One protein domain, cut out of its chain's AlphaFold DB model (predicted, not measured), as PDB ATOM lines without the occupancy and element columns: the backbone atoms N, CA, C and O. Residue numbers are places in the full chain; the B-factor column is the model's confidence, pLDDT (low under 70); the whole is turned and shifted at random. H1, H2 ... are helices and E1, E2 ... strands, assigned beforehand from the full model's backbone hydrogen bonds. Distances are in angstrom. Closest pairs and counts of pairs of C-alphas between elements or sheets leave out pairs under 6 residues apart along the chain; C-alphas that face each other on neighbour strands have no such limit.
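This is residues 6 to 42, 62 to 78 and 87 to 109 of the 298 residues of the protein "Asparagine synthase family protein" of Zea mays (UniProt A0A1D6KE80). Two small sheets make a flat, open model: the three strands E1, E4 and E5 side by side, and the short hairpin of E2 and E3, with the small helix H1 beyond the end of E5. A short pairing of residues 64 to 65 with residues 19 to 20 of E2 ties the stretch before E4 to the hairpin. The printed part has 77 residues, under half of them in named elements, which run E1, E2, E3, E4, E5, H1; the class is mixed, helices and strands, and both sheets, ordered E1 - E4 - E5 and E2 - E3, are antiparallel. It is only just loose, close to compact, with a radius of gyration of the C-alphas of 14.1 A and spans of 41 by 34 by 14 A.

Find C-alpha 6 at (16.404, -26.172, 6.492); from there E1 runs 13.8 A to residue 10. E2, residues 19 to 21, spans 6.8 A, and E3, residues 31 to 33, spans 6.4 A. E4, residues 69 to 75, runs 19.6 A, and E5, residues 90 to 96, runs 17.1 A. H1, residues 101 to 107, covers 10.5 A and ends at C-alpha 107, (13.579, -15.684, 26.845).

Look first at inner strand E4: E1 is antiparallel to it at 159 degrees, with N 8 and O 71 3.0 A apart, within hydrogen-bond range. E5 is antiparallel to E4 at 158 degrees, with N 96 and O 70 2.7 A apart. In the hairpin, at 166 degrees, N 19 and O 33 are 2.7 A apart. E2 and E3 are apart from E1, E4 and E5. H1 is not on the three-stranded sheet; 2 of its 3 O i to N i+4 pairs are within range.

The farthest C-alphas, of Ile 78 and Trp 109, are 42.6 A apart. Residues 43 to 61 and 79 to 86 are not printed; the C-alpha gaps are 8.9 A and 12.2 A. Of the links printed whole, none is long. Mean pLDDT of the printed part is 73.6; look for values under 70 at residues 12 to 16, 38 to 42, 77 to 78, 87 to 91 and 97 to 109.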
ATOM      1  N   ILE A   6      15.337 -26.523   5.558       83.44
ATOM      2  CA  ILE A   6      16.404 -26.172   6.492       83.44
ATOM      3  C   ILE A   6      15.751 -25.736   7.799       83.44
ATOM      4  O   ILE A   6      14.875 -24.875   7.797       83.44
ATOM      5  N   TRP A   7      16.190 -26.320   8.911       84.25
ATOM      6  CA  TRP A   7      15.796 -25.905  10.255       84.25
ATOM      7  C   TRP A   7      16.961 -25.183  10.917       84.25
ATOM      8  O   TRP A   7      18.091 -25.666  10.887       84.25
ATOM      9  N   PHE A   8      16.685 -24.033  11.514       87.19
ATOM     10  CA  PHE A   8      17.662 -23.238  12.248       87.19
ATOM     11  C   PHE A   8      16.968 -22.557  13.422       87.19
ATOM     12  O   PHE A   8      15.745 -22.490  13.476       87.19
ATOM     13  N   GLY A   9      17.716 -22.080  14.404       84.50
ATOM     14  CA  GLY A   9      17.100 -21.508  15.589       84.50
ATOM     15  C   GLY A   9      18.073 -20.699  16.409       84.50
ATOM     16  O   GLY A   9      19.283 -20.916  16.362       84.50
ATOM     17  N   ARG A  10      17.512 -19.764  17.165       80.44
ATOM     18  CA  ARG A  10      18.215 -19.016  18.195       80.44
ATOM     19  C   ARG A  10      17.713 -19.506  19.540       80.44
ATOM     20  O   ARG A  10      16.515 -19.444  19.806       80.44
ATOM     21  N   ASP A  11      18.637 -19.974  20.362       74.56
ATOM     22  CA  ASP A  11      18.368 -20.369  21.739       74.56
ATOM     23  C   ASP A  11      18.359 -19.146  22.686       74.56
ATOM     24  O   ASP A  11      18.913 -18.087  22.379       74.56
ATOM     25  N   ALA A  12      17.699 -19.284  23.837       67.12
ATOM     26  CA  ALA A  12      17.663 -18.286  24.901       67.12
ATOM     27  C   ALA A  12      18.957 -18.266  25.739       67.12
ATOM     28  O   ALA A  12      19.310 -17.219  26.291       67.12
ATOM     29  N   PHE A  13      19.664 -19.398  25.840       62.50
ATOM     30  CA  PHE A  13      20.840 -19.527  26.699       62.50
ATOM     31  C   PHE A  13      22.153 -19.208  25.982       62.50
ATOM     32  O   PHE A  13      23.018 -18.592  26.606       62.50
ATOM     33  N   GLY A  14      22.287 -19.580  24.707       63.19
ATOM     34  CA  GLY A  14      23.484 -19.339  23.890       63.19
ATOM     35  C   GLY A  14      23.754 -17.866  23.536       63.19
ATOM     36  O   GLY A  14      23.179 -16.938  24.110       63.19
ATOM     37  N   ARG A  15      24.648 -17.628  22.559       63.19
ATOM     38  CA  ARG A  15      24.913 -16.269  22.045       63.19
ATOM     39  C   ARG A  15      23.596 -15.606  21.653       63.19
ATOM     40  O   ARG A  15      22.820 -16.158  20.875       63.19
ATOM     41  N   ARG A  16      23.340 -14.407  22.188       65.38
ATOM     42  CA  ARG A  16      22.063 -13.700  22.003       65.38
ATOM     43  C   ARG A  16      21.991 -13.026  20.627       65.38
ATOM     44  O   ARG A  16      21.357 -11.991  20.523       65.38
ATOM     45  N   SER A  17      22.627 -13.569  19.598       75.19
ATOM     46  CA  SER A  17      22.588 -13.022  18.248       75.19
ATOM     47  C   SER A  17      22.511 -14.150  17.230       75.19
ATOM     48  O   SER A  17      23.341 -15.059  17.197       75.19
ATOM     49  N   LEU A  18      21.486 -14.077  16.389       84.56
ATOM     50  CA  LEU A  18      21.390 -14.848  15.163       84.56
ATOM     51  C   LEU A  18      21.040 -13.850  14.071       84.56
ATOM     52  O   LEU A  18      19.915 -13.362  14.016       84.56
ATOM     53  N   LEU A  19      22.030 -13.503  13.266       85.75
ATOM     54  CA  LEU A  19      21.888 -12.601  12.142       85.75
ATOM     55  C   LEU A  19      21.509 -13.393  10.902       85.75
ATOM     56  O   LEU A  19      22.081 -14.450  10.621       85.75
ATOM     57  N   VAL A  20      20.569 -12.844  10.150       86.94
ATOM     58  CA  VAL A  20      20.147 -13.373   8.866       86.94
ATOM     59  C   VAL A  20      20.315 -12.310   7.791       86.94
ATOM     60  O   VAL A  20      19.953 -11.149   7.979       86.94
ATOM     61  N   HIS A  21      20.896 -12.717   6.669       85.62
ATOM     62  CA  HIS A  21      20.795 -12.000   5.410       85.62
ATOM     63  C   HIS A  21      19.821 -12.767   4.519       85.62
ATOM     64  O   HIS A  21      20.052 -13.937   4.189       85.62
ATOM     65  N   TRP A  22      18.720 -12.111   4.161       84.56
ATOM     66  CA  TRP A  22      17.773 -12.632   3.187       84.56
ATOM     67  C   TRP A  22      18.216 -12.228   1.777       84.56
ATOM     68  O   TRP A  22      18.573 -11.065   1.589       84.56
ATOM     69  N   PRO A  23      18.128 -13.130   0.783       82.62
ATOM     70  CA  PRO A  23      18.429 -12.813  -0.605       82.62
ATOM     71  C   PRO A  23      17.700 -11.552  -1.080       82.62
ATOM     72  O   PRO A  23      16.476 -11.442  -0.987       82.62
ATOM     73  N   THR A  24      18.461 -10.620  -1.634       77.88
ATOM     74  CA  THR A  24      18.009  -9.369  -2.241       77.88
ATOM     75  C   THR A  24      18.262  -9.376  -3.753       77.88
ATOM     76  O   THR A  24      18.807 -10.327  -4.312       77.88
ATOM     77  N   ALA A  25      17.861  -8.307  -4.448       74.81
ATOM     78  CA  ALA A  25      18.161  -8.148  -5.875       74.81
ATOM     79  C   ALA A  25      19.670  -7.989  -6.159       74.81
ATOM     80  O   ALA A  25      20.123  -8.375  -7.241       74.81
ATOM     81  N   ASP A  26      20.416  -7.447  -5.189       77.50
ATOM     82  CA  ASP A  26      21.846  -7.135  -5.296       77.50
ATOM     83  C   ASP A  26      22.743  -8.263  -4.755       77.50
ATOM     84  O   ASP A  26      23.851  -8.456  -5.253       77.50
ATOM     85  N   ASP A  27      22.260  -9.042  -3.781       76.81
ATOM     86  CA  ASP A  27      22.947 -10.212  -3.219       76.81
ATOM     87  C   ASP A  27      21.968 -11.384  -3.077       76.81
ATOM     88  O   ASP A  27      21.013 -11.317  -2.312       76.81
ATOM     89  N   SER A  28      22.193 -12.466  -3.824       78.88
ATOM     90  CA  SER A  28      21.295 -13.625  -3.862       78.88
ATOM     91  C   SER A  28      21.560 -14.666  -2.770       78.88
ATOM     92  O   SER A  28      20.907 -15.712  -2.763       78.88
ATOM     93  N   HIS A  29      22.544 -14.450  -1.898       80.69
ATOM     94  CA  HIS A  29      22.881 -15.428  -0.871       80.69
ATOM     95  C   HIS A  29      21.888 -15.395   0.288       80.69
ATOM     96  O   HIS A  29      21.411 -14.349   0.710       80.69
ATOM     97  N   PHE A  30      21.601 -16.571   0.838       84.12
ATOM     98  CA  PHE A  30      21.029 -16.685   2.171       84.12
ATOM     99  C   PHE A  30      22.168 -16.959   3.144       84.12
ATOM    100  O   PHE A  30      22.918 -17.921   2.953       84.12
ATOM    101  N   ILE A  31      22.309 -16.124   4.174       86.44
ATOM    102  CA  ILE A  31      23.401 -16.255   5.140       86.44
ATOM    103  C   ILE A  31      22.829 -16.232   6.550       86.44
ATOM    104  O   ILE A  31      22.087 -15.324   6.915       86.44
ATOM    105  N   LEU A  32      23.222 -17.220   7.350       86.31
ATOM    106  CA  LEU A  32      23.034 -17.218   8.795       86.31
ATOM    107  C   LEU A  32      24.392 -17.045   9.453       86.31
ATOM    108  O   LEU A  32      25.329 -17.785   9.154       86.31
ATOM    109  N   SER A  33      24.488 -16.092  10.368       85.19
ATOM    110  CA  SER A  33      25.703 -15.876  11.138       85.19
ATOM    111  C   SER A  33      25.382 -15.502  12.576       85.19
ATOM    112  O   SER A  33      24.383 -14.856  12.858       85.19
ATOM    113  N   SER A  34      26.253 -15.878  13.508       77.62
ATOM    114  CA  SER A  34      26.169 -15.363  14.882       77.62
ATOM    115  C   SER A  34      26.759 -13.956  15.012       77.62
ATOM    116  O   SER A  34      26.455 -13.255  15.976       77.62
ATOM    117  N   VAL A  35      27.590 -13.545  14.045       78.75
ATOM    118  CA  VAL A  35      28.353 -12.292  14.058       78.75
ATOM    119  C   VAL A  35      28.473 -11.686  12.657       78.75
ATOM    120  O   VAL A  35      28.491 -12.394  11.654       78.75
ATOM    121  N   SER A  36      28.596 -10.373  12.570       78.12
ATOM    122  CA  SER A  36      28.861  -9.643  11.331       78.12
ATOM    123  C   SER A  36      29.839  -8.500  11.583       78.12
ATOM    124  O   SER A  36      29.930  -8.034  12.718       78.12
ATOM    125  N   PRO A  37      30.552  -8.005  10.561       72.81
ATOM    126  CA  PRO A  37      31.333  -6.786  10.713       72.81
ATOM    127  C   PRO A  37      30.418  -5.590  11.041       72.81
ATOM    128  O   PRO A  37      29.367  -5.445  10.404       72.81
ATOM    129  N   PRO A  38      30.806  -4.682  11.958       64.75
ATOM    130  CA  PRO A  38      29.976  -3.541  12.359       64.75
ATOM    131  C   PRO A  38      29.567  -2.617  11.207       64.75
ATOM    132  O   PRO A  38      28.513  -1.983  11.272       64.75
ATOM    133  N   SER A  39      30.354  -2.571  10.128       62.94
ATOM    134  CA  SER A  39      30.051  -1.803   8.913       62.94
ATOM    135  C   SER A  39      28.743  -2.222   8.232       62.94
ATOM    136  O   SER A  39      28.151  -1.420   7.517       62.94
ATOM    137  N   PHE A  40      28.275  -3.452   8.458       60.84
ATOM    138  CA  PHE A  40      27.019  -3.960   7.899       60.84
ATOM    139  C   PHE A  40      25.837  -3.875   8.877       60.84
ATOM    140  O   PHE A  40      24.702  -4.138   8.484       60.84
ATOM    141  N   ALA A  41      26.087  -3.502  10.137       56.44
ATOM    142  CA  ALA A  41      25.097  -3.494  11.210       56.44
ATOM    143  C   ALA A  41      24.330  -2.167  11.362       56.44
ATOM    144  O   ALA A  41      23.228  -2.151  11.905       56.44
ATOM    145  N   LYS A  42      24.888  -1.041  10.894       50.84
ATOM    146  CA  LYS A  42      24.284   0.295  11.040       50.84
ATOM    147  C   LYS A  42      23.862   0.894   9.700       50.84
ATOM    148  O   LYS A  42      24.664   1.507   9.009       50.84
ATOM    149  N   TYR A  62      21.650  -4.757   5.798       78.56
ATOM    150  CA  TYR A  62      22.030  -6.021   5.155       78.56
ATOM    151  C   TYR A  62      21.755  -7.229   6.066       78.56
ATOM    152  O   TYR A  62      21.416  -8.307   5.580       78.56
ATOM    153  N   TRP A  63      21.872  -7.020   7.382       82.62
ATOM    154  CA  TRP A  63      21.562  -7.996   8.420       82.62
ATOM    155  C   TRP A  63      20.262  -7.653   9.151       82.62
ATOM    156  O   TRP A  63      20.008  -6.494   9.488       82.62
ATOM    157  N   GLU A  64      19.493  -8.690   9.462       84.06
ATOM    158  CA  GLU A  64      18.385  -8.684  10.416       84.06
ATOM    159  C   GLU A  64      18.750  -9.593  11.602       84.06
ATOM    160  O   GLU A  64      19.245 -10.702  11.404       84.06
ATOM    161  N   GLU A  65      18.531  -9.149  12.842       82.38
ATOM    162  CA  GLU A  65      18.710 -10.008  14.020       82.38
ATOM    163  C   GLU A  65      17.406 -10.746  14.346       82.38
ATOM    164  O   GLU A  65      16.405 -10.139  14.727       82.38
ATOM    165  N   LEU A  66      17.430 -12.074  14.250       82.69
ATOM    166  CA  LEU A  66      16.279 -12.916  14.546       82.69
ATOM    167  C   LEU A  66      16.079 -13.087  16.055       82.69
ATOM    168  O   LEU A  66      17.050 -13.356  16.772       82.69
ATOM    169  N   PRO A  67      14.835 -13.017  16.567       80.56
ATOM    170  CA  PRO A  67      14.541 -13.291  17.969       80.56
ATOM    171  C   PRO A  67      14.748 -14.772  18.327       80.56
ATOM    172  O   PRO A  67      14.899 -15.637  17.462       80.56
ATOM    173  N   CYS A  68      14.763 -15.078  19.628       79.31
ATOM    174  CA  CYS A  68      14.809 -16.461  20.109       79.31
ATOM    175  C   CYS A  68      13.604 -17.255  19.579       79.31
ATOM    176  O   CYS A  68      12.460 -16.815  19.702       79.31
ATOM    177  N   GLY A  69      13.860 -18.425  18.998       81.31
ATOM    178  CA  GLY A  69      12.852 -19.211  18.293       81.31
ATOM    179  C   GLY A  69      13.463 -20.275  17.391       81.31
ATOM    180  O   GLY A  69      14.663 -20.254  17.106       81.31
ATOM    181  N   ILE A  70      12.620 -21.200  16.940       84.75
ATOM    182  CA  ILE A  70      12.966 -22.186  15.915       84.75
ATOM    183  C   ILE A  70      12.338 -21.729  14.602       84.75
ATOM    184  O   ILE A  70      11.181 -21.324  14.564       84.75
ATOM    185  N   TYR A  71      13.089 -21.819  13.518       85.69
ATOM    186  CA  TYR A  71      12.689 -21.408  12.184       85.69
ATOM    187  C   TYR A  71      12.849 -22.580  11.221       85.69
ATOM    188  O   TYR A  71      13.782 -23.380  11.335       85.69
ATOM    189  N   SER A  72      11.950 -22.672  10.250       87.19
ATOM    190  CA  SER A  72      12.090 -23.601   9.133       87.19
ATOM    191  C   SER A  72      11.950 -22.857   7.818       87.19
ATOM    192  O   SER A  72      10.974 -22.134   7.624       87.19
ATOM    193  N   MET A  73      12.887 -23.084   6.909       84.00
ATOM    194  CA  MET A  73      12.878 -22.550   5.557       84.00
ATOM    195  C   MET A  73      12.627 -23.673   4.563       84.00
ATOM    196  O   MET A  73      13.391 -24.640   4.533       84.00
ATOM    197  N   HIS A  74      11.612 -23.515   3.716       82.69
ATOM    198  CA  HIS A  74      11.381 -24.418   2.594       82.69
ATOM    199  C   HIS A  74      12.064 -23.899   1.321       82.69
ATOM    200  O   HIS A  74      11.838 -22.761   0.897       82.69
ATOM    201  N   MET A  75      12.898 -24.742   0.713       76.12
ATOM    202  CA  MET A  75      13.593 -24.454  -0.542       76.12
ATOM    203  C   MET A  75      12.825 -25.046  -1.722       76.12
ATOM    204  O   MET A  75      12.385 -26.197  -1.674       76.12
ATOM    205  N   LYS A  76      12.698 -24.275  -2.806       71.00
ATOM    206  CA  LYS A  76      12.049 -24.744  -4.038       71.00
ATOM    207  C   LYS A  76      12.838 -25.916  -4.630       71.00
ATOM    208  O   LYS A  76      14.063 -25.866  -4.721       71.00
ATOM    209  N   ASP A  77      12.132 -26.970  -5.036       63.09
ATOM    210  CA  ASP A  77      12.757 -28.144  -5.643       63.09
ATOM    211  C   ASP A  77      13.337 -27.773  -7.017       63.09
ATOM    212  O   ASP A  77      12.632 -27.237  -7.880       63.09
ATOM    213  N   ILE A  78      14.631 -28.030  -7.223       55.47
ATOM    214  CA  ILE A  78      15.300 -27.766  -8.502       55.47
ATOM    215  C   ILE A  78      14.896 -28.891  -9.457       55.47
ATOM    216  O   ILE A  78      15.565 -29.919  -9.576       55.47
ATOM    217  N   GLU A  87      14.354 -15.609  -9.612       50.97
ATOM    218  CA  GLU A  87      13.221 -15.719  -8.695       50.97
ATOM    219  C   GLU A  87      13.713 -16.287  -7.363       50.97
ATOM    220  O   GLU A  87      14.565 -17.178  -7.334       50.97
ATOM    221  N   GLY A  88      13.213 -15.729  -6.258       56.94
ATOM    222  CA  GLY A  88      13.639 -16.076  -4.903       56.94
ATOM    223  C   GLY A  88      13.582 -17.583  -4.649       56.94
ATOM    224  O   GLY A  88      12.550 -18.227  -4.826       56.94
ATOM    225  N   TRP A  89      14.711 -18.147  -4.222       62.09
ATOM    226  CA  TRP A  89      14.876 -19.578  -3.934       62.09
ATOM    227  C   TRP A  89      14.186 -19.996  -2.624       62.09
ATOM    228  O   TRP A  89      14.015 -21.186  -2.350       62.09
ATOM    229  N   ILE A  90      13.792 -19.002  -1.824       63.03
ATOM    230  CA  ILE A  90      13.106 -19.137  -0.543       63.03
ATOM    231  C   ILE A  90      11.605 -19.052  -0.795       63.03
ATOM    232  O   ILE A  90      11.114 -18.038  -1.285       63.03
ATOM    233  N   VAL A  91      10.891 -20.124  -0.456       59.50
ATOM    234  CA  VAL A  91       9.439 -20.218  -0.668       59.50
ATOM    235  C   VAL A  91       8.679 -19.729   0.558       59.50
ATOM    236  O   VAL A  91       7.734 -18.959   0.436       59.50
ATOM    237  N   GLU A  92       9.095 -20.171   1.742       71.38
ATOM    238  CA  GLU A  92       8.411 -19.859   2.992       71.38
ATOM    239  C   GLU A  92       9.391 -19.957   4.165       71.38
ATOM    240  O   GLU A  92      10.203 -20.887   4.233       71.38
ATOM    241  N   VAL A  93       9.300 -18.997   5.086       76.38
ATOM    242  CA  VAL A  93      10.004 -19.008   6.370       76.38
ATOM    243  C   VAL A  93       8.954 -19.087   7.466       76.38
ATOM    244  O   VAL A  93       8.216 -18.135   7.706       76.38
ATOM    245  N   ASN A  94       8.902 -20.226   8.149       79.44
ATOM    246  CA  ASN A  94       7.983 -20.449   9.256       79.44
ATOM    247  C   ASN A  94       8.705 -20.250  10.585       79.44
ATOM    248  O   ASN A  94       9.805 -20.769  10.783       79.44
ATOM    249  N   THR A  95       8.064 -19.523  11.501       80.50
ATOM    250  CA  THR A  95       8.535 -19.350  12.880       80.50
ATOM    251  C   THR A  95       7.742 -20.261  13.807       80.50
ATOM    252  O   THR A  95       6.520 -20.156  13.914       80.50
ATOM    253  N   HIS A  96       8.450 -21.127  14.517       79.62
ATOM    254  CA  HIS A  96       7.913 -22.088  15.469       79.62
ATOM    255  C   HIS A  96       8.164 -21.566  16.880       79.62
ATOM    256  O   HIS A  96       9.305 -21.461  17.340       79.62
ATOM    257  N   LYS A  97       7.082 -21.194  17.568       66.50
ATOM    258  CA  LYS A  97       7.155 -20.719  18.952       66.50
ATOM    259  C   LYS A  97       7.434 -21.882  19.900       66.50
ATOM    260  O   LYS A  97       6.957 -22.997  19.698       66.50
ATOM    261  N   TRP A  98       8.152 -21.592  20.977       67.94
ATOM    262  CA  TRP A  98       8.333 -22.528  22.079       67.94
ATOM    263  C   TRP A  98       6.973 -22.841  22.717       67.94
ATOM    264  O   TRP A  98       6.257 -21.938  23.147       67.94
ATOM    265  N   MET A  99       6.606 -24.123  22.755       61.09
ATOM    266  CA  MET A  99       5.294 -24.576  23.237       61.09
ATOM    267  C   MET A  99       5.161 -24.515  24.768       61.09
ATOM    268  O   MET A  99       4.051 -24.474  25.290       61.09
ATOM    269  N   ALA A 100       6.279 -24.495  25.502       67.69
ATOM    270  CA  ALA A 100       6.280 -24.491  26.960       67.69
ATOM    271  C   ALA A 100       6.266 -23.064  27.531       67.69
ATOM    272  O   ALA A 100       7.103 -22.224  27.198       67.69
ATOM    273  N   SER A 101       5.345 -22.801  28.458       64.31
ATOM    274  CA  SER A 101       5.186 -21.497  29.112       64.31
ATOM    275  C   SER A 101       6.397 -21.086  29.964       64.31
ATOM    276  O   SER A 101       6.693 -19.895  30.054       64.31
ATOM    277  N   SER A 102       7.136 -22.048  30.528       63.56
ATOM    278  CA  SER A 102       8.366 -21.824  31.305       63.56
ATOM    279  C   SER A 102       9.506 -21.220  30.471       63.56
ATOM    280  O   SER A 102      10.247 -20.365  30.960       63.56
ATOM    281  N   LEU A 103       9.599 -21.579  29.187       63.09
ATOM    282  CA  LEU A 103      10.598 -21.053  28.248       63.09
ATOM    283  C   LEU A 103      10.377 -19.564  27.931       63.09
ATOM    284  O   LEU A 103      11.340 -18.826  27.740       63.09
ATOM    285  N   ASN A 104       9.132 -19.076  27.975       65.69
ATOM    286  CA  ASN A 104       8.840 -17.651  27.775       65.69
ATOM    287  C   ASN A 104       9.406 -16.761  28.893       65.69
ATOM    288  O   ASN A 104       9.761 -15.611  28.635       65.69
ATOM    289  N   GLY A 105       9.492 -17.279  30.124       62.53
ATOM    290  CA  GLY A 105      10.152 -16.586  31.235       62.53
ATOM    291  C   GLY A 105      11.665 -16.491  31.030       62.53
ATOM    292  O   GLY A 105      12.266 -15.456  31.298       62.53
ATOM    293  N   LEU A 106      12.251 -17.544  30.461       63.56
ATOM    294  CA  LEU A 106      13.673 -17.660  30.148       63.56
ATOM    295  C   LEU A 106      14.127 -16.748  29.006       63.56
ATOM    296  O   LEU A 106      15.165 -16.106  29.107       63.56
ATOM    297  N   ILE A 107      13.315 -16.613  27.957       63.28
ATOM    298  CA  ILE A 107      13.579 -15.684  26.845       63.28
ATOM    299  C   ILE A 107      13.620 -14.224  27.326       63.28
ATOM    300  O   ILE A 107      14.373 -13.412  26.790       63.28
ATOM    301  N   LYS A 108      12.814 -13.889  28.341       64.88
ATOM    302  CA  LYS A 108      12.744 -12.549  28.946       64.88
ATOM    303  C   LYS A 108      13.762 -12.336  30.066       64.88
ATOM    304  O   LYS A 108      13.816 -11.241  30.622       64.88
ATOM    305  N   TRP A 109      14.525 -13.362  30.433       60.62
ATOM    306  CA  TRP A 109      15.447 -13.279  31.553       60.62
ATOM    307  C   TRP A 109      16.660 -12.419  31.186       60.62
ATOM    308  O   TRP A 109      17.452 -12.747  30.301       60.62
TER     309      TRP A 109